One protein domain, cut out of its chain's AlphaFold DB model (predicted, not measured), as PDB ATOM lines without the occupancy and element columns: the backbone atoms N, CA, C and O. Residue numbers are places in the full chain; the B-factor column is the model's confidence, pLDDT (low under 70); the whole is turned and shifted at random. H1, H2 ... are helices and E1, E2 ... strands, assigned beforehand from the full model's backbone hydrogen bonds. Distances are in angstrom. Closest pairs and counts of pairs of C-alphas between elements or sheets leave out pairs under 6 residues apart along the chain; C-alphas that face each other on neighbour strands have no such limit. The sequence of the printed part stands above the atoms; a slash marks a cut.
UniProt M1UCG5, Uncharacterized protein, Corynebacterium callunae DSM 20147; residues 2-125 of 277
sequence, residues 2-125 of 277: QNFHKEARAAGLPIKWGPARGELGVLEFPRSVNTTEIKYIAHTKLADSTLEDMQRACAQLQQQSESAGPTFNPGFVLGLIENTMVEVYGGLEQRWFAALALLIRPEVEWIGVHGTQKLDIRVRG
ATOM      1  N   GLN A   2     -70.362  48.483  43.390       61.56
ATOM      2  CA  GLN A   2     -71.011  48.553  44.704       61.56
ATOM      3  C   GLN A   2     -70.168  47.739  45.704       61.56
ATOM      4  O   GLN A   2     -69.495  46.779  45.322       61.56
ATOM      5  N   ASN A   3     -70.123  48.155  46.969       81.75
ATOM      6  CA  ASN A   3     -69.256  47.560  47.993       81.75
ATOM      7  C   ASN A   3     -69.793  46.189  48.472       81.75
ATOM      8  O   ASN A   3     -69.769  45.902  49.664       81.75
ATOM      9  N   PHE A   4     -70.225  45.313  47.559       86.00
ATOM     10  CA  PHE A   4     -70.813  44.001  47.847       86.00
ATOM     11  C   PHE A   4     -69.949  43.134  48.751       86.00
ATOM     12  O   PHE A   4     -70.458  42.474  49.651       86.00
ATOM     13  N   HIS A   5     -68.629  43.191  48.572       81.50
ATOM     14  CA  HIS A   5     -67.708  42.487  49.454       81.50
ATOM     15  C   HIS A   5     -67.736  43.036  50.893       81.50
ATOM     16  O   HIS A   5     -67.635  42.268  51.845       81.50
ATOM     17  N   LYS A   6     -67.910  44.353  51.082       84.06
ATOM     18  CA  LYS A   6     -68.054  44.941  52.425       84.06
ATOM     19  C   LYS A   6     -69.409  44.608  53.040       84.06
ATOM     20  O   LYS A   6     -69.454  44.348  54.233       84.06
ATOM     21  N   GLU A   7     -70.478  44.604  52.249       86.31
ATOM     22  CA  GLU A   7     -71.821  44.218  52.700       86.31
ATOM     23  C   GLU A   7     -71.859  42.753  53.142       86.31
ATOM     24  O   GLU A   7     -72.263  42.463  54.263       86.31
ATOM     25  N   ALA A   8     -71.341  41.841  52.313       85.12
ATOM     26  CA  ALA A   8     -71.247  40.426  52.653       85.12
ATOM     27  C   ALA A   8     -70.383  40.205  53.900       85.12
ATOM     28  O   ALA A   8     -70.787  39.489  54.813       85.12
ATOM     29  N   ARG A   9     -69.238  40.896  54.001       86.06
ATOM     30  CA  ARG A   9     -68.387  40.849  55.196       86.06
ATOM     31  C   ARG A   9     -69.090  41.392  56.441       86.06
ATOM     32  O   ARG A   9     -68.913  40.823  57.511       86.06
ATOM     33  N   ALA A  10     -69.875  42.462  56.321       86.94
ATOM     34  CA  ALA A  10     -70.676  42.994  57.425       86.94
ATOM     35  C   ALA A  10     -71.767  42.005  57.868       86.94
ATOM     36  O   ALA A  10     -72.071  41.927  59.054       86.94
ATOM     37  N   ALA A  11     -72.294  41.207  56.937       85.25
ATOM     38  CA  ALA A  11     -73.207  40.101  57.212       85.25
ATOM     39  C   ALA A  11     -72.502  38.811  57.686       85.25
ATOM     40  O   ALA A  11     -73.182  37.827  57.974       85.25
ATOM     41  N   GLY A  12     -71.166  38.791  57.769       87.31
ATOM     42  CA  GLY A  12     -70.381  37.613  58.154       87.31
ATOM     43  C   GLY A  12     -70.289  36.523  57.078       87.31
ATOM     44  O   GLY A  12     -69.926  35.397  57.391       87.31
ATOM     45  N   LEU A  13     -70.613  36.836  55.820       90.19
ATOM     46  CA  LEU A  13     -70.686  35.873  54.721       90.19
ATOM     47  C   LEU A  13     -69.434  35.941  53.824       90.19
ATOM     48  O   LEU A  13     -69.055  37.032  53.380       90.19
ATOM     49  N   PRO A  14     -68.800  34.802  53.484       89.12
ATOM     50  CA  PRO A  14     -67.586  34.748  52.668       89.12
ATOM     51  C   PRO A  14     -67.878  34.847  51.156       89.12
ATOM     52  O   PRO A  14     -67.332  34.086  50.359       89.12
ATOM     53  N   ILE A  15     -68.727  35.793  50.744       90.19
ATOM     54  CA  ILE A  15     -69.102  35.994  49.336       90.19
ATOM     55  C   ILE A  15     -67.996  36.759  48.601       90.19
ATOM     56  O   ILE A  15     -67.572  37.853  49.007       90.19
ATOM     57  N   LYS A  16     -67.552  36.200  47.473       88.62
ATOM     58  CA  LYS A  16     -66.580  36.823  46.568       88.62
ATOM     59  C   LYS A  16     -67.161  36.911  45.163       88.62
ATOM     60  O   LYS A  16     -67.601  35.909  44.621       88.62
ATOM     61  N   TRP A  17     -67.106  38.097  44.564       88.44
ATOM     62  CA  TRP A  17     -67.506  38.323  43.175       88.44
ATOM     63  C   TRP A  17     -66.270  38.315  42.274       88.44
ATOM     64  O   TRP A  17     -65.364  39.131  42.464       88.44
ATOM     65  N   GLY A  18     -66.228  37.391  41.317       86.88
ATOM     66  CA  GLY A  18     -65.137  37.214  40.361       86.88
ATOM     67  C   GLY A  18     -65.616  37.341  38.912       86.88
ATOM     68  O   GLY A  18     -66.820  37.358  38.670       86.88
ATOM     69  N   PRO A  19     -64.704  37.493  37.936       86.31
ATOM     70  CA  PRO A  19     -65.066  37.461  36.523       86.31
ATOM     71  C   PRO A  19     -65.529  36.057  36.109       86.31
ATOM     72  O   PRO A  19     -64.859  35.086  36.440       86.31
ATOM     73  N   ALA A  20     -66.596  35.964  35.315       78.19
ATOM     74  CA  ALA A  20     -67.087  34.704  34.755       78.19
ATOM     75  C   ALA A  20     -66.093  34.166  33.706       78.19
ATOM     76  O   ALA A  20     -66.122  34.571  32.541       78.19
ATOM     77  N   ARG A  21     -65.147  33.308  34.106       64.75
ATOM     78  CA  ARG A  21     -64.104  32.759  33.216       64.75
ATOM     79  C   ARG A  21     -64.331  31.264  33.003       64.75
ATOM     80  O   ARG A  21     -63.937  30.462  33.833       64.75
ATOM     81  N   GLY A  22     -64.950  30.880  31.886       59.38
ATOM     82  CA  GLY A  22     -65.113  29.464  31.502       59.38
ATOM     83  C   GLY A  22     -66.200  28.683  32.259       59.38
ATOM     84  O   GLY A  22     -66.564  27.591  31.842       59.38
ATOM     85  N   GLU A  23     -66.791  29.264  33.303       58.81
ATOM     86  CA  GLU A  23     -67.836  28.650  34.143       58.81
ATOM     87  C   GLU A  23     -69.192  28.496  33.430       58.81
ATOM     88  O   GLU A  23     -70.042  27.717  33.854       58.81
ATOM     89  N   LEU A  24     -69.396  29.188  32.304       54.97
ATOM     90  CA  LEU A  24     -70.674  29.195  31.582       54.97
ATOM     91  C   LEU A  24     -71.054  27.841  30.955       54.97
ATOM     92  O   LEU A  24     -72.220  27.640  30.630       54.97
ATOM     93  N   GLY A  25     -70.089  26.932  30.771       49.50
ATOM     94  CA  GLY A  25     -70.325  25.580  30.247       49.50
ATOM     95  C   GLY A  25     -70.459  24.493  31.318       49.50
ATOM     96  O   GLY A  25     -70.819  23.369  30.985       49.50
ATOM     97  N   VAL A  26     -70.158  24.815  32.581       57.91
ATOM     98  CA  VAL A  26     -70.156  23.863  33.709       57.91
ATOM     99  C   VAL A  26     -71.345  24.110  34.643       57.91
ATOM    100  O   VAL A  26     -71.852  23.179  35.258       57.91
ATOM    101  N   LEU A  27     -71.813  25.356  34.728       64.56
ATOM    102  CA  LEU A  27     -72.897  25.760  35.617       64.56
ATOM    103  C   LEU A  27     -74.277  25.631  34.948       64.56
ATOM    104  O   LEU A  27     -74.511  26.145  33.853       64.56
ATOM    105  N   GLU A  28     -75.224  24.992  35.638       71.25
ATOM    106  CA  GLU A  28     -76.619  24.889  35.197       71.25
ATOM    107  C   GLU A  28     -77.421  26.145  35.591       71.25
ATOM    108  O   GLU A  28     -77.884  26.295  36.727       71.25
ATOM    109  N   PHE A  29     -77.597  27.067  34.639       77.19
ATOM    110  CA  PHE A  29     -78.333  28.320  34.850       77.19
ATOM    111  C   PHE A  29     -79.846  28.182  34.622       77.19
ATOM    112  O   PHE A  29     -80.272  27.442  33.730       77.19
ATOM    113  N   PRO A  30     -80.681  28.964  35.337       79.94
ATOM    114  CA  PRO A  30     -82.096  29.084  35.003       79.94
ATOM    115  C   PRO A  30     -82.297  29.548  33.559       79.94
ATOM    116  O   PRO A  30     -81.567  30.406  33.067       79.94
ATOM    117  N   ARG A  31     -83.352  29.060  32.894       77.31
ATOM    118  CA  ARG A  31     -83.677  29.445  31.502       77.31
ATOM    119  C   ARG A  31     -83.889  30.951  31.305       77.31
ATOM    120  O   ARG A  31     -83.762  31.437  30.188       77.31
ATOM    121  N   SER A  32     -84.248  31.673  32.365       78.94
ATOM    122  CA  SER A  32     -84.440  33.127  32.353       78.94
ATOM    123  C   SER A  32     -83.128  33.916  32.301       78.94
ATOM    124  O   SER A  32     -83.155  35.116  32.036       78.94
ATOM    125  N   VAL A  33     -81.988  33.274  32.559       81.69
ATOM    126  CA  VAL A  33     -80.683  33.929  32.611       81.69
ATOM    127  C   VAL A  33     -80.055  33.956  31.220       81.69
ATOM    128  O   VAL A  33     -79.763  32.914  30.635       81.69
ATOM    129  N   ASN A  34     -79.783  35.158  30.705       81.81
ATOM    130  CA  ASN A  34     -78.992  35.328  29.491       81.81
ATOM    131  C   ASN A  34     -77.495  35.198  29.813       81.81
ATOM    132  O   ASN A  34     -76.848  36.151  30.249       81.81
ATOM    133  N   THR A  35     -76.931  34.020  29.563       80.88
ATOM    134  CA  THR A  35     -75.524  33.714  29.859       80.88
ATOM    135  C   THR A  35     -74.529  34.581  29.087       80.88
ATOM    136  O   THR A  35     -73.408  34.766  29.552       80.88
ATOM    137  N   THR A  36     -74.929  35.175  27.957       82.50
ATOM    138  CA  THR A  36     -74.054  36.051  27.154       82.50
ATOM    139  C   THR A  36     -73.798  37.418  27.793       82.50
ATOM    140  O   THR A  36     -72.838  38.100  27.433       82.50
ATOM    141  N   GLU A  37     -74.630  37.823  28.756       85.31
ATOM    142  CA  GLU A  37     -74.513  39.111  29.449       85.31
ATOM    143  C   GLU A  37     -73.733  39.015  30.765       85.31
ATOM    144  O   GLU A  37     -73.279  40.041  31.284       85.31
ATOM    145  N   ILE A  38     -73.538  37.801  31.294       87.12
ATOM    146  CA  ILE A  38     -72.863  37.572  32.574       87.12
ATOM    147  C   ILE A  38     -71.380  37.927  32.448       87.12
ATOM    148  O   ILE A  38     -70.640  37.359  31.648       87.12
ATOM    149  N   LYS A  39     -70.929  38.850  33.298       88.19
ATOM    150  CA  LYS A  39     -69.519  39.245  33.432       88.19
ATOM    151  C   LYS A  39     -68.935  38.837  34.775       88.19
ATOM    152  O   LYS A  39     -67.724  38.643  34.859       88.19
ATOM    153  N   TYR A  40     -69.776  38.717  35.800       89.31
ATOM    154  CA  TYR A  40     -69.367  38.409  37.162       89.31
ATOM    155  C   TYR A  40     -70.198  37.272  37.750       89.31
ATOM    156  O   TYR A  40     -71.421  37.274  37.626       89.31
ATOM    157  N   ILE A  41     -69.530  36.337  38.420       89.81
ATOM    158  CA  ILE A  41     -70.138  35.222  39.149       89.81
ATOM    159  C   ILE A  41     -69.678  35.290  40.604       89.81
ATOM    160  O   ILE A  41     -68.536  35.660  40.902       89.81
ATOM    161  N   ALA A  42     -70.592  34.995  41.523       89.62
ATOM    162  CA  ALA A  42     -70.249  34.866  42.927       89.62
ATOM    163  C   ALA A  42     -69.759  33.452  43.261       89.62
ATOM    164  O   ALA A  42     -70.322  32.453  42.821       89.62
ATOM    165  N   HIS A  43     -68.739  33.389  44.110       86.81
ATOM    166  CA  HIS A  43     -68.225  32.165  44.707       86.81
ATOM    167  C   HIS A  43     -68.415  32.252  46.212       86.81
ATOM    168  O   HIS A  43     -67.880  33.160  46.861       86.81
ATOM    169  N   THR A  44     -69.165  31.301  46.763       90.12
ATOM    170  CA  THR A  44     -69.469  31.259  48.192       90.12
ATOM    171  C   THR A  44     -69.243  29.849  48.710       90.12
ATOM    172  O   THR A  44     -69.928  28.919  48.299       90.12
ATOM    173  N   LYS A  45     -68.277  29.697  49.619       92.19
ATOM    174  CA  LYS A  45     -68.004  28.441  50.320       92.19
ATOM    175  C   LYS A  45     -68.157  28.672  51.818       92.19
ATOM    176  O   LYS A  45     -67.449  29.509  52.376       92.19
ATOM    177  N   LEU A  46     -69.080  27.953  52.439       90.56
ATOM    178  CA  LEU A  46     -69.349  27.983  53.870       90.56
ATOM    179  C   LEU A  46     -68.749  26.714  54.492       90.56
ATOM    180  O   LEU A  46     -69.133  25.602  54.135       90.56
ATOM    181  N   ALA A  47     -67.759  26.877  55.368       85.00
ATOM    182  CA  ALA A  47     -67.219  25.773  56.162       85.00
ATOM    183  C   ALA A  47     -68.095  25.578  57.406       85.00
ATOM    184  O   ALA A  47     -68.491  26.581  57.996       85.00
ATOM    185  N   ASP A  48     -68.382  24.326  57.777       84.06
ATOM    186  CA  ASP A  48     -69.173  23.939  58.959       84.06
ATOM    187  C   ASP A  48     -70.422  24.808  59.160       84.06
ATOM    188  O   ASP A  48     -70.572  25.541  60.138       84.06
ATOM    189  N   SER A  49     -71.298  24.768  58.161       91.50
ATOM    190  CA  SER A  49     -72.423  25.689  58.019       91.50
ATOM    191  C   SER A  49     -73.746  25.083  58.459       91.50
ATOM    192  O   SER A  49     -73.928  23.867  58.453       91.50
ATOM    193  N   THR A  50     -74.707  25.941  58.784       94.69
ATOM    194  CA  THR A  50     -76.106  25.544  58.961       94.69
ATOM    195  C   THR A  50     -76.916  25.801  57.691       94.69
ATOM    196  O   THR A  50     -76.517  26.563  56.805       94.69
ATOM    197  N   LEU A  51     -78.113  25.211  57.618       94.12
ATOM    198  CA  LEU A  51     -79.063  25.528  56.553       94.12
ATOM    199  C   LEU A  51     -79.455  27.017  56.558       94.12
ATOM    200  O   LEU A  51     -79.629  27.611  55.493       94.12
ATOM    201  N   GLU A  52     -79.527  27.638  57.739       94.50
ATOM    202  CA  GLU A  52     -79.797  29.070  57.893       94.50
ATOM    203  C   GLU A  52     -78.670  29.927  57.291       94.50
ATOM    204  O   GLU A  52     -78.942  30.927  56.623       94.50
ATOM    205  N   ASP A  53     -77.407  29.521  57.445       94.62
ATOM    206  CA  ASP A  53     -76.272  30.228  56.839       94.62
ATOM    207  C   ASP A  53     -76.332  30.182  55.310       94.62
ATOM    208  O   ASP A  53     -76.142  31.210  54.649       94.62
ATOM    209  N   MET A  54     -76.658  29.019  54.732       94.62
ATOM    210  CA  MET A  54     -76.869  28.887  53.285       94.62
ATOM    211  C   MET A  54     -78.038  29.748  52.802       94.62
ATOM    212  O   MET A  54     -77.935  30.419  51.771       94.62
ATOM    213  N   GLN A  55     -79.133  29.767  53.562       95.06
ATOM    214  CA  GLN A  55     -80.321  30.559  53.261       95.06
ATOM    215  C   GLN A  55     -80.008  32.061  53.245       95.06
ATOM    216  O   GLN A  55     -80.381  32.774  52.305       95.06
ATOM    217  N   ARG A  56     -79.265  32.537  54.251       94.62
ATOM    218  CA  ARG A  56     -78.781  33.920  54.346       94.62
ATOM    219  C   ARG A  56     -77.815  34.267  53.218       94.62
ATOM    220  O   ARG A  56     -77.913  35.361  52.661       94.62
ATOM    221  N   ALA A  57     -76.912  33.356  52.860       94.56
ATOM    222  CA  ALA A  57     -75.996  33.542  51.741       94.56
ATOM    223  C   ALA A  57     -76.748  33.723  50.417       94.56
ATOM    224  O   ALA A  57     -76.487  34.691  49.702       94.56
ATOM    225  N   CYS A  58     -77.724  32.860  50.123       94.69
ATOM    226  CA  CYS A  58     -78.538  32.971  48.909       94.69
ATOM    227  C   CYS A  58     -79.363  34.265  48.890       94.69
ATOM    228  O   CYS A  58     -79.374  34.965  47.882       94.69
ATOM    229  N   ALA A  59     -79.973  34.656  50.016       93.62
ATOM    230  CA  ALA A  59     -80.704  35.925  50.112       93.62
ATOM    231  C   ALA A  59     -79.807  37.137  49.791       93.62
ATOM    232  O   ALA A  59     -80.190  38.012  49.013       93.62
ATOM    233  N   GLN A  60     -78.593  37.164  50.351       93.75
ATOM    234  CA  GLN A  60     -77.618  38.225  50.100       93.75
ATOM    235  C   GLN A  60     -77.162  38.240  48.633       93.75
ATOM    236  O   GLN A  60     -77.062  39.307  48.029       93.75
ATOM    237  N   LEU A  61     -76.888  37.070  48.051       93.81
ATOM    238  CA  LEU A  61     -76.472  36.930  46.655       93.81
ATOM    239  C   LEU A  61     -77.557  37.389  45.687       93.81
ATOM    240  O   LEU A  61     -77.263  38.144  44.756       93.81
ATOM    241  N   GLN A  62     -78.803  36.986  45.933       91.31
ATOM    242  CA  GLN A  62     -79.954  37.413  45.152       91.31
ATOM    243  C   GLN A  62     -80.090  38.939  45.192       91.31
ATOM    244  O   GLN A  62     -80.042  39.575  44.139       91.31
ATOM    245  N   GLN A  63     -80.123  39.537  46.387       91.88
ATOM    246  CA  GLN A  63     -80.212  40.992  46.558       91.88
ATOM    247  C   GLN A  63     -79.081  41.736  45.829       91.88
ATOM    248  O   GLN A  63     -79.319  42.732  45.140       91.88
ATOM    249  N   GLN A  64     -77.840  41.261  45.967       91.75
ATOM    250  CA  GLN A  64     -76.686  41.872  45.310       91.75
ATOM    251  C   GLN A  64     -76.791  41.767  43.787       91.75
ATOM    252  O   GLN A  64     -76.627  42.782  43.110       91.75
ATOM    253  N   SER A  65     -77.129  40.590  43.254       90.19
ATOM    254  CA  SER A  65     -77.284  40.375  41.810       90.19
ATOM    255  C   SER A  65     -78.383  41.252  41.199       90.19
ATOM    256  O   SER A  65     -78.143  41.923  40.196       90.19
ATOM    257  N   GLU A  66     -79.543  41.357  41.853       89.88
ATOM    258  CA  GLU A  66     -80.664  42.193  41.405       89.88
ATOM    259  C   GLU A  66     -80.284  43.681  41.388       89.88
ATOM    260  O   GLU A  66     -80.589  44.393  40.431       89.88
ATOM    261  N   SER A  67     -79.556  44.151  42.406       90.19
ATOM    262  CA  SER A  67     -79.108  45.549  42.490       90.19
ATOM    263  C   SER A  67     -77.992  45.916  41.502       90.19
ATOM    264  O   SER A  67     -77.843  47.090  41.148       90.19
ATOM    265  N   ALA A  68     -77.199  44.930  41.074       87.75
ATOM    266  CA  ALA A  68     -76.089  45.104  40.139       87.75
ATOM    267  C   ALA A  68     -76.532  45.011  38.670       87.75
ATOM    268  O   ALA A  68     -75.860  45.537  37.777       87.75
ATOM    269  N   GLY A  69     -77.651  44.328  38.424       88.00
ATOM    270  CA  GLY A  69     -78.207  44.081  37.102       88.00
ATOM    271  C   GLY A  69     -77.673  42.804  36.432       88.00
ATOM    272  O   GLY A  69     -76.888  42.056  37.014       88.00
ATOM    273  N   PRO A  70     -78.054  42.563  35.163       85.31
ATOM    274  CA  PRO A  70     -77.944  41.256  34.497       85.31
ATOM    275  C   PRO A  70     -76.506  40.764  34.268       85.31
ATOM    276  O   PRO A  70     -76.283  39.597  33.956       85.31
ATOM    277  N   THR A  71     -75.512  41.638  34.446       88.94
ATOM    278  CA  THR A  71     -74.095  41.271  34.319       88.94
ATOM    279  C   THR A  71     -73.539  40.500  35.525       88.94
ATOM    280  O   THR A  71     -72.424  39.981  35.435       88.94
ATOM    281  N   PHE A  72     -74.285  40.415  36.632       90.06
ATOM    282  CA  PHE A  72     -73.908  39.703  37.857       90.06
ATOM    283  C   PHE A  72     -74.807  38.486  38.061       90.06
ATOM    284  O   PHE A  72     -76.026  38.609  38.113       90.06
ATOM    285  N   ASN A  73     -74.203  37.313  38.231       90.56
ATOM    286  CA  ASN A  73     -74.913  36.076  38.524       90.56
ATOM    287  C   ASN A  73     -74.571  35.571  39.937       90.56
ATOM    288  O   ASN A  73     -73.390  35.523  40.290       90.56
ATOM    289  N   PRO A  74     -75.567  35.156  40.739       91.31
ATOM    290  CA  PRO A  74     -75.351  34.737  42.122       91.31
ATOM    291  C   PRO A  74     -74.541  33.437  42.267       91.31
ATOM    292  O   PRO A  74     -74.175  33.092  43.387       91.31
ATOM    293  N   GLY A  75     -74.229  32.735  41.171       89.88
ATOM    294  CA  GLY A  75     -73.355  31.564  41.184       89.88
ATOM    295  C   GLY A  75     -73.900  30.444  42.063       89.88
ATOM    296  O   GLY A  75     -75.108  30.210  42.087       89.88
ATOM    297  N   PHE A  76     -73.011  29.763  42.781       88.69
ATOM    298  CA  PHE A  76     -73.366  28.674  43.689       88.69
ATOM    299  C   PHE A  76     -72.846  28.936  45.101       88.69
ATOM    300  O   PHE A  76     -71.780  29.530  45.313       88.69
ATOM    301  N   VAL A  77     -73.628  28.475  46.070       92.25
ATOM    302  CA  VAL A  77     -73.267  28.383  47.477       92.25
ATOM    303  C   VAL A  77     -72.968  26.925  47.775       92.25
ATOM    304  O   VAL A  77     -73.849  26.077  47.662       92.25
ATOM    305  N   LEU A  78     -71.729  26.654  48.167       93.31
ATOM    306  CA  LEU A  78     -71.295  25.351  48.649       93.31
ATOM    307  C   LEU A  78     -71.201  25.393  50.173       93.31
ATOM    308  O   LEU A  78     -70.512  26.257  50.720       93.31
ATOM    309  N   GLY A  79     -71.867  24.469  50.851       92.69
ATOM    310  CA  GLY A  79     -71.827  24.318  52.301       92.69
ATOM    311  C   GLY A  79     -71.649  22.861  52.700       92.69
ATOM    312  O   GLY A  79     -72.126  21.962  52.014       92.69
ATOM    313  N   LEU A  80     -70.973  22.626  53.820       92.75
ATOM    314  CA  LEU A  80     -71.041  21.348  54.525       92.75
ATOM    315  C   LEU A  80     -72.000  21.541  55.699       92.75
ATOM    316  O   LEU A  80     -71.734  22.382  56.560       92.75
ATOM    317  N   ILE A  81     -73.125  20.823  55.698       93.94
ATOM    318  CA  ILE A  81     -74.096  20.828  56.797       93.94
ATOM    319  C   ILE A  81     -74.075  19.441  57.420       93.94
ATOM    320  O   ILE A  81     -74.430  18.460  56.768       93.94
ATOM    321  N   GLU A  82     -73.635  19.363  58.675       89.56
ATOM    322  CA  GLU A  82     -73.356  18.092  59.350       89.56
ATOM    323  C   GLU A  82     -72.378  17.237  58.521       89.56
ATOM    324  O   GLU A  82     -71.202  17.577  58.429       89.56
ATOM    325  N   ASN A  83     -72.850  16.162  57.885       88.81
ATOM    326  CA  ASN A  83     -72.052  15.297  57.008       88.81
ATOM    327  C   ASN A  83     -72.507  15.341  55.540       88.81
ATOM    328  O   ASN A  83     -72.026  14.555  54.724       88.81
ATOM    329  N   THR A  84     -73.429  16.241  55.201       93.19
ATOM    330  CA  THR A  84     -73.991  16.375  53.859       93.19
ATOM    331  C   THR A  84     -73.379  17.585  53.168       93.19
ATOM    332  O   THR A  84     -73.475  18.720  53.641       93.19
ATOM    333  N   MET A  85     -72.751  17.354  52.019       95.25
ATOM    334  CA  MET A  85     -72.292  18.432  51.151       95.25
ATOM    335  C   MET A  85     -73.485  18.990  50.368       95.25
ATOM    336  O   MET A  85     -74.160  18.257  49.652       95.25
ATOM    337  N   VAL A  86     -73.749  20.285  50.485       94.81
ATOM    338  CA  VAL A  86     -74.898  20.942  49.860       94.81
ATOM    339  C   VAL A  86     -74.402  22.023  48.908       94.81
ATOM    340  O   VAL A  86     -73.719  22.964  49.307       94.81
ATOM    341  N   GLU A  87     -74.752  21.888  47.636       93.56
ATOM    342  CA  GLU A  87     -74.483  22.856  46.580       93.56
ATOM    343  C   GLU A  87     -75.809  23.434  46.087       93.56
ATOM    344  O   GLU A  87     -76.696  22.707  45.647       93.56
ATOM    345  N   VAL A  88     -75.972  24.751  46.176       92.69
ATOM    346  CA  VAL A  88     -77.227  25.430  45.835       92.69
ATOM    347  C   VAL A  88     -76.948  26.609  44.925       92.69
ATOM    348  O   VAL A  88     -76.079  27.432  45.211       92.69
ATOM    349  N   TYR A  89     -77.721  26.735  43.851       92.00
ATOM    350  CA  TYR A  89     -77.724  27.937  43.031       92.00
ATOM    351  C   TYR A  89     -78.089  29.160  43.885       92.00
ATOM    352  O   TYR A  89     -79.155  29.209  44.494       92.00
ATOM    353  N   GLY A  90     -77.234  30.180  43.916       90.50
ATOM    354  CA  GLY A  90     -77.373  31.321  44.827       90.50
ATOM    355  C   GLY A  90     -78.621  32.180  44.586       90.50
ATOM    356  O   GLY A  90     -78.992  32.962  45.453       90.50
ATOM    357  N   GLY A  91     -79.269  32.040  43.424       88.31
ATOM    358  CA  GLY A  91     -80.549  32.680  43.097       88.31
ATOM    359  C   GLY A  91     -81.776  31.815  43.403       88.31
ATOM    360  O   GLY A  91     -82.853  32.087  42.875       88.31
ATOM    361  N   LEU A  92     -81.622  30.738  44.176       87.50
ATOM    362  CA  LEU A  92     -82.720  29.857  44.552       87.50
ATOM    363  C   LEU A  92     -83.726  30.586  45.455       87.50
ATOM    364  O   LEU A  92     -83.358  31.213  46.448       87.50
ATOM    365  N   GLU A  93     -85.015  30.453  45.143       85.31
ATOM    366  CA  GLU A  93     -86.066  31.030  45.979       85.31
ATOM    367  C   GLU A  93     -86.093  30.414  47.387       85.31
ATOM    368  O   GLU A  93     -85.977  29.204  47.572       85.31
ATOM    369  N   GLN A  94     -86.374  31.256  48.379       85.12
ATOM    370  CA  GLN A  94     -86.360  30.909  49.804       85.12
ATOM    371  C   GLN A  94     -87.242  29.705  50.173       85.12
ATOM    372  O   GLN A  94     -86.879  28.912  51.037       85.12
ATOM    373  N   ARG A  95     -88.379  29.522  49.490       86.00
ATOM    374  CA  ARG A  95     -89.297  28.394  49.735       86.00
ATOM    375  C   ARG A  95     -88.645  27.020  49.551       86.00
ATOM    376  O   ARG A  95     -89.086  26.054  50.166       86.00
ATOM    377  N   TRP A  96     -87.590  26.929  48.743       88.69
ATOM    378  CA  TRP A  96     -86.925  25.666  48.426       88.69
ATOM    379  C   TRP A  96     -86.017  25.156  49.547       88.69
ATOM    380  O   TRP A  96     -85.691  23.972  49.578       88.69
ATOM    381  N   PHE A  97     -85.683  25.995  50.530       92.50
ATOM    382  CA  PHE A  97     -84.918  25.566  51.702       92.50
ATOM    383  C   PHE A  97     -85.696  24.592  52.595       92.50
ATOM    384  O   PHE A  97     -85.082  23.764  53.263       92.50
ATOM    385  N   ALA A  98     -87.034  24.596  52.544       93.19
ATOM    386  CA  ALA A  98     -87.837  23.562  53.195       93.19
ATOM    387  C   ALA A  98     -87.562  22.165  52.607       93.19
ATOM    388  O   ALA A  98     -87.486  21.192  53.349       93.19
ATOM    389  N   ALA A  99     -87.339  22.066  51.290       94.00
ATOM    390  CA  ALA A  99     -86.990  20.803  50.641       94.00
ATOM    391  C   ALA A  99     -85.586  20.332  51.055       94.00
ATOM    392  O   ALA A  99     -85.393  19.154  51.344       94.00
ATOM    393  N   LEU A 100     -84.626  21.256  51.159       94.94
ATOM    394  CA  LEU A 100     -83.281  20.957  51.665       94.94
ATOM    395  C   LEU A 100     -83.305  20.438  53.107       94.94
ATOM    396  O   LEU A 100     -82.609  19.475  53.415       94.94
ATOM    397  N   ALA A 101     -84.138  21.023  53.971       95.38
ATOM    398  CA  ALA A 101     -84.284  20.577  55.356       95.38
ATOM    399  C   ALA A 101     -84.744  19.114  55.462       95.38
ATOM    400  O   ALA A 101     -84.291  18.394  56.347       95.38
ATOM    401  N   LEU A 102     -85.607  18.652  54.549       96.06
ATOM    402  CA  LEU A 102     -86.042  17.252  54.507       96.06
ATOM    403  C   LEU A 102     -84.928  16.292  54.076       96.06
ATOM    404  O   LEU A 102     -84.985  15.112  54.427       96.06
ATOM    405  N   LEU A 103     -83.960  16.784  53.300       95.88
ATOM    406  CA  LEU A 103     -82.906  15.996  52.664       95.88
ATOM    407  C   LEU A 103     -81.616  15.909  53.483       95.88
ATOM    408  O   LEU A 103     -80.856  14.969  53.278       95.88
ATOM    409  N   ILE A 104     -81.356  16.852  54.392       94.06
ATOM    410  CA  ILE A 104     -80.204  16.776  55.301       94.06
ATOM    411  C   ILE A 104     -80.459  15.634  56.287       94.06
ATOM    412  O   ILE A 104     -81.253  15.756  57.222       94.06
ATOM    413  N   ARG A 105     -79.840  14.488  56.009       91.19
ATOM    414  CA  ARG A 105     -80.061  13.217  56.700       91.19
ATOM    415  C   ARG A 105     -78.770  12.399  56.745       91.19
ATOM    416  O   ARG A 105     -77.934  12.566  55.858       91.19
ATOM    417  N   PRO A 106     -78.614  11.479  57.715       91.25
ATOM    418  CA  PRO A 106     -77.391  10.687  57.870       91.25
ATOM    419  C   PRO A 106     -76.966   9.903  56.621       91.25
ATOM    420  O   PRO A 106     -75.774   9.724  56.380       91.25
ATOM    421  N   GLU A 107     -77.930   9.422  55.840       93.19
ATOM    422  CA  GLU A 107     -77.707   8.649  54.619       93.19
ATOM    423  C   GLU A 107     -77.399   9.512  53.386       93.19
ATOM    424  O   GLU A 107     -76.927   8.984  52.381       93.19
ATOM    425  N   VAL A 108     -77.634  10.826  53.425       95.00
ATOM    426  CA  VAL A 108     -77.443  11.713  52.268       95.00
ATOM    427  C   VAL A 108     -76.053  12.343  52.315       95.00
ATOM    428  O   VAL A 108     -75.731  13.135  53.196       95.00
ATOM    429  N   GLU A 109     -75.221  12.018  51.328       94.88
ATOM    430  CA  GLU A 109     -73.841  12.511  51.232       94.88
ATOM    431  C   GLU A 109     -73.748  13.854  50.514       94.88
ATOM    432  O   GLU A 109     -72.899  14.686  50.837       94.88
ATOM    433  N   TRP A 110     -74.587  14.047  49.494       95.88
ATOM    434  CA  TRP A 110     -74.528  15.233  48.653       95.88
ATOM    435  C   TRP A 110     -75.901  15.624  48.116       95.88
ATOM    436  O   TRP A 110     -76.692  14.763  47.726       95.88
ATOM    437  N   ILE A 111     -76.161  16.928  48.077       96.06
ATOM    438  CA  ILE A 111     -77.360  17.534  47.502       96.06
ATOM    439  C   ILE A 111     -76.920  18.658  46.564       96.06
ATOM    440  O   ILE A 111     -76.211  19.567  46.987       96.06
ATOM    441  N   GLY A 112     -77.375  18.621  45.317       94.38
ATOM    442  CA  GLY A 112     -77.197  19.681  44.329       94.38
ATOM    443  C   GLY A 112     -78.541  20.270  43.913       94.38
ATOM    444  O   GLY A 112     -79.375  19.559  43.356       94.38
ATOM    445  N   VAL A 113     -78.757  21.563  44.154       92.94
ATOM    446  CA  VAL A 113     -79.945  22.301  43.700       92.94
ATOM    447  C   VAL A 113     -79.540  23.304  42.634       92.94
ATOM    448  O   VAL A 113     -78.910  24.325  42.913       92.94
ATOM    449  N   HIS A 114     -79.940  23.027  41.402       89.81
ATOM    450  CA  HIS A 114     -79.521  23.778  40.225       89.81
ATOM    451  C   HIS A 114     -80.547  24.836  39.826       89.81
ATOM    452  O   HIS A 114     -81.746  24.713  40.093       89.81
ATOM    453  N   GLY A 115     -80.099  25.866  39.105       84.81
ATOM    454  CA  GLY A 115     -80.979  26.933  38.623       84.81
ATOM    455  C   GLY A 115     -82.017  26.469  37.589       84.81
ATOM    456  O   GLY A 115     -83.016  27.144  37.351       84.81
ATOM    457  N   THR A 116     -81.810  25.296  36.996       85.94
ATOM    458  CA  THR A 116     -82.658  24.637  35.992       85.94
ATOM    459  C   THR A 116     -83.858  23.884  36.578       85.94
ATOM    460  O   THR A 116     -84.525  23.171  35.832       85.94
ATOM    461  N   GLN A 117     -84.155  24.043  37.877       88.81
ATOM    462  CA  GLN A 117     -85.133  23.215  38.610       88.81
ATOM    463  C   GLN A 117     -84.751  21.730  38.586       88.81
ATOM    464  O   GLN A 117     -85.581  20.832  38.435       88.81
ATOM    465  N   LYS A 118     -83.453  21.474  38.730       91.50
ATOM    466  CA  LYS A 118     -82.902  20.137  38.875       91.50
ATOM    467  C   LYS A 118     -82.399  19.964  40.303       91.50
ATOM    468  O   LYS A 118     -81.737  20.847  40.845       91.50
ATOM    469  N   LEU A 119     -82.738  18.829  40.895       94.50
ATOM    470  CA  LEU A 119     -82.319  18.405  42.221       94.50
ATOM    471  C   LEU A 119     -81.565  17.089  42.063       94.50
ATOM    472  O   LEU A 119     -82.170  16.092  41.685       94.50
ATOM    473  N   ASP A 120     -80.272  17.077  42.345       95.50
ATOM    474  CA  ASP A 120     -79.492  15.847  42.401       95.50
ATOM    475  C   ASP A 120     -79.200  15.482  43.866       95.50
ATOM    476  O   ASP A 120     -78.858  16.337  44.678       95.50
ATOM    477  N   ILE A 121     -79.344  14.207  44.214       96.31
ATOM    478  CA  ILE A 121     -79.162  13.673  45.566       96.31
ATOM    479  C   ILE A 121     -78.227  12.470  45.467       96.31
ATOM    480  O   ILE A 121     -78.420  11.599  44.616       96.31
ATOM    481  N   ARG A 122     -77.226  12.388  46.342       96.38
ATOM    482  CA  ARG A 122     -76.412  11.184  46.532       96.38
ATOM    483  C   ARG A 122     -76.700  10.574  47.893       96.38
ATOM    484  O   ARG A 122     -76.538  11.243  48.910       96.38
ATOM    485  N   VAL A 123     -77.079   9.303  47.890       95.06
ATOM    486  CA  VAL A 123     -77.417   8.535  49.091       95.06
ATOM    487  C   VAL A 123     -76.419   7.391  49.268       95.06
ATOM    488  O   VAL A 123     -76.065   6.705  48.306       95.06
ATOM    489  N   ARG A 124     -75.968   7.184  50.503       91.50
ATOM    490  CA  ARG A 124     -75.154   6.048  50.934       91.50
ATOM    491  C   ARG A 124     -76.050   4.970  51.533       91.50
ATOM    492  O   ARG A 124     -76.825   5.248  52.441       91.50
ATOM    493  N   GLY A 125     -75.845   3.725  51.112       88.25
ATOM    494  CA  GLY A 125     -76.618   2.592  51.614       88.25
ATOM    495  C   GLY A 125     -77.991   2.541  50.955       88.25
ATOM    496  O   GLY A 125     -78.078   2.519  49.730       88.25
TER     497      GLY A 125
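Overview. This is residues 2 to 125 of the 277 residues of an uncharacterized protein of Corynebacterium callunae DSM 20147 (UniProt M1UCG5). A twisted sheet of six strands forms one layer, and H2 and H3, side by side over one of its faces, form the other: two layers, helices on one face of a sheet. The short H1 sits beside the edge strand E1. The printed part has 124 residues with three named helices and six named strands, which follow each other along the chain as H1 E1 E2 H2 E3 E4 H3 E5 E6; the mixed sheet runs E1 E2 E3 E4 E5 E6, and the class is mixed, helices and strands. It is compact, with a radius of gyration of the C-alphas of 14.1 A and spans of 44 by 31 by 25 A.

Along the chain. H1, residues 4 to 10, begins at C-alpha 4 (-70.813, 44.001, 47.847). E1 is residues 15 to 19 and E2 residues 40 to 46. H2, residues 51 to 68, is 25.7 A long, and E3, residues 72 to 81, is 26.7 A. E4 is residues 84 to 89, H3 94 to 103, E5 108 to 114. E6, residues 118 to 123, ends at C-alpha 123 (-77.417, 8.535, 49.091).

Arrangement. Hairpin E1 and E2 is antiparallel, with N 18 and O 41 at 2.9 A; so are hairpins E3 and E4, N 77 and O 88 at 2.8 A, and E5 and E6, N 112 and O 120 at 2.8 A. E2, H2, E3 and E4, H3, E5 are strand-helix-strand units, parallel neighbour strands with a helix between, with right-handed and left-handed crossovers respectively; N 46 and O 78 are at 2.8 A, N 87 and O 111 at 2.8 A. H2 runs along the strands over E2 and E3, height over the sheet 9.0 A; its closest C-alphas to E3 are Leu 61 and Pro 74, 5.2 A. With residues 51 to 59 alone H2 touches H3, closest C-alphas Gln 55 and Phe 97, 7.0 A. H1 only grazes the sheet. Every O i to N i+4 pair is within hydrogen-bond range in H1 and H2, 4 of 6 in H3.

Size, cuts and confidence. The C-alphas of Gln 2 and Gly 125, the two farthest apart, are 46.8 A apart. The printed part has no cut. The link E1 to E2 is long, 20 residues; pLDDT is under 70 at residue 2 and residues 21 to 27.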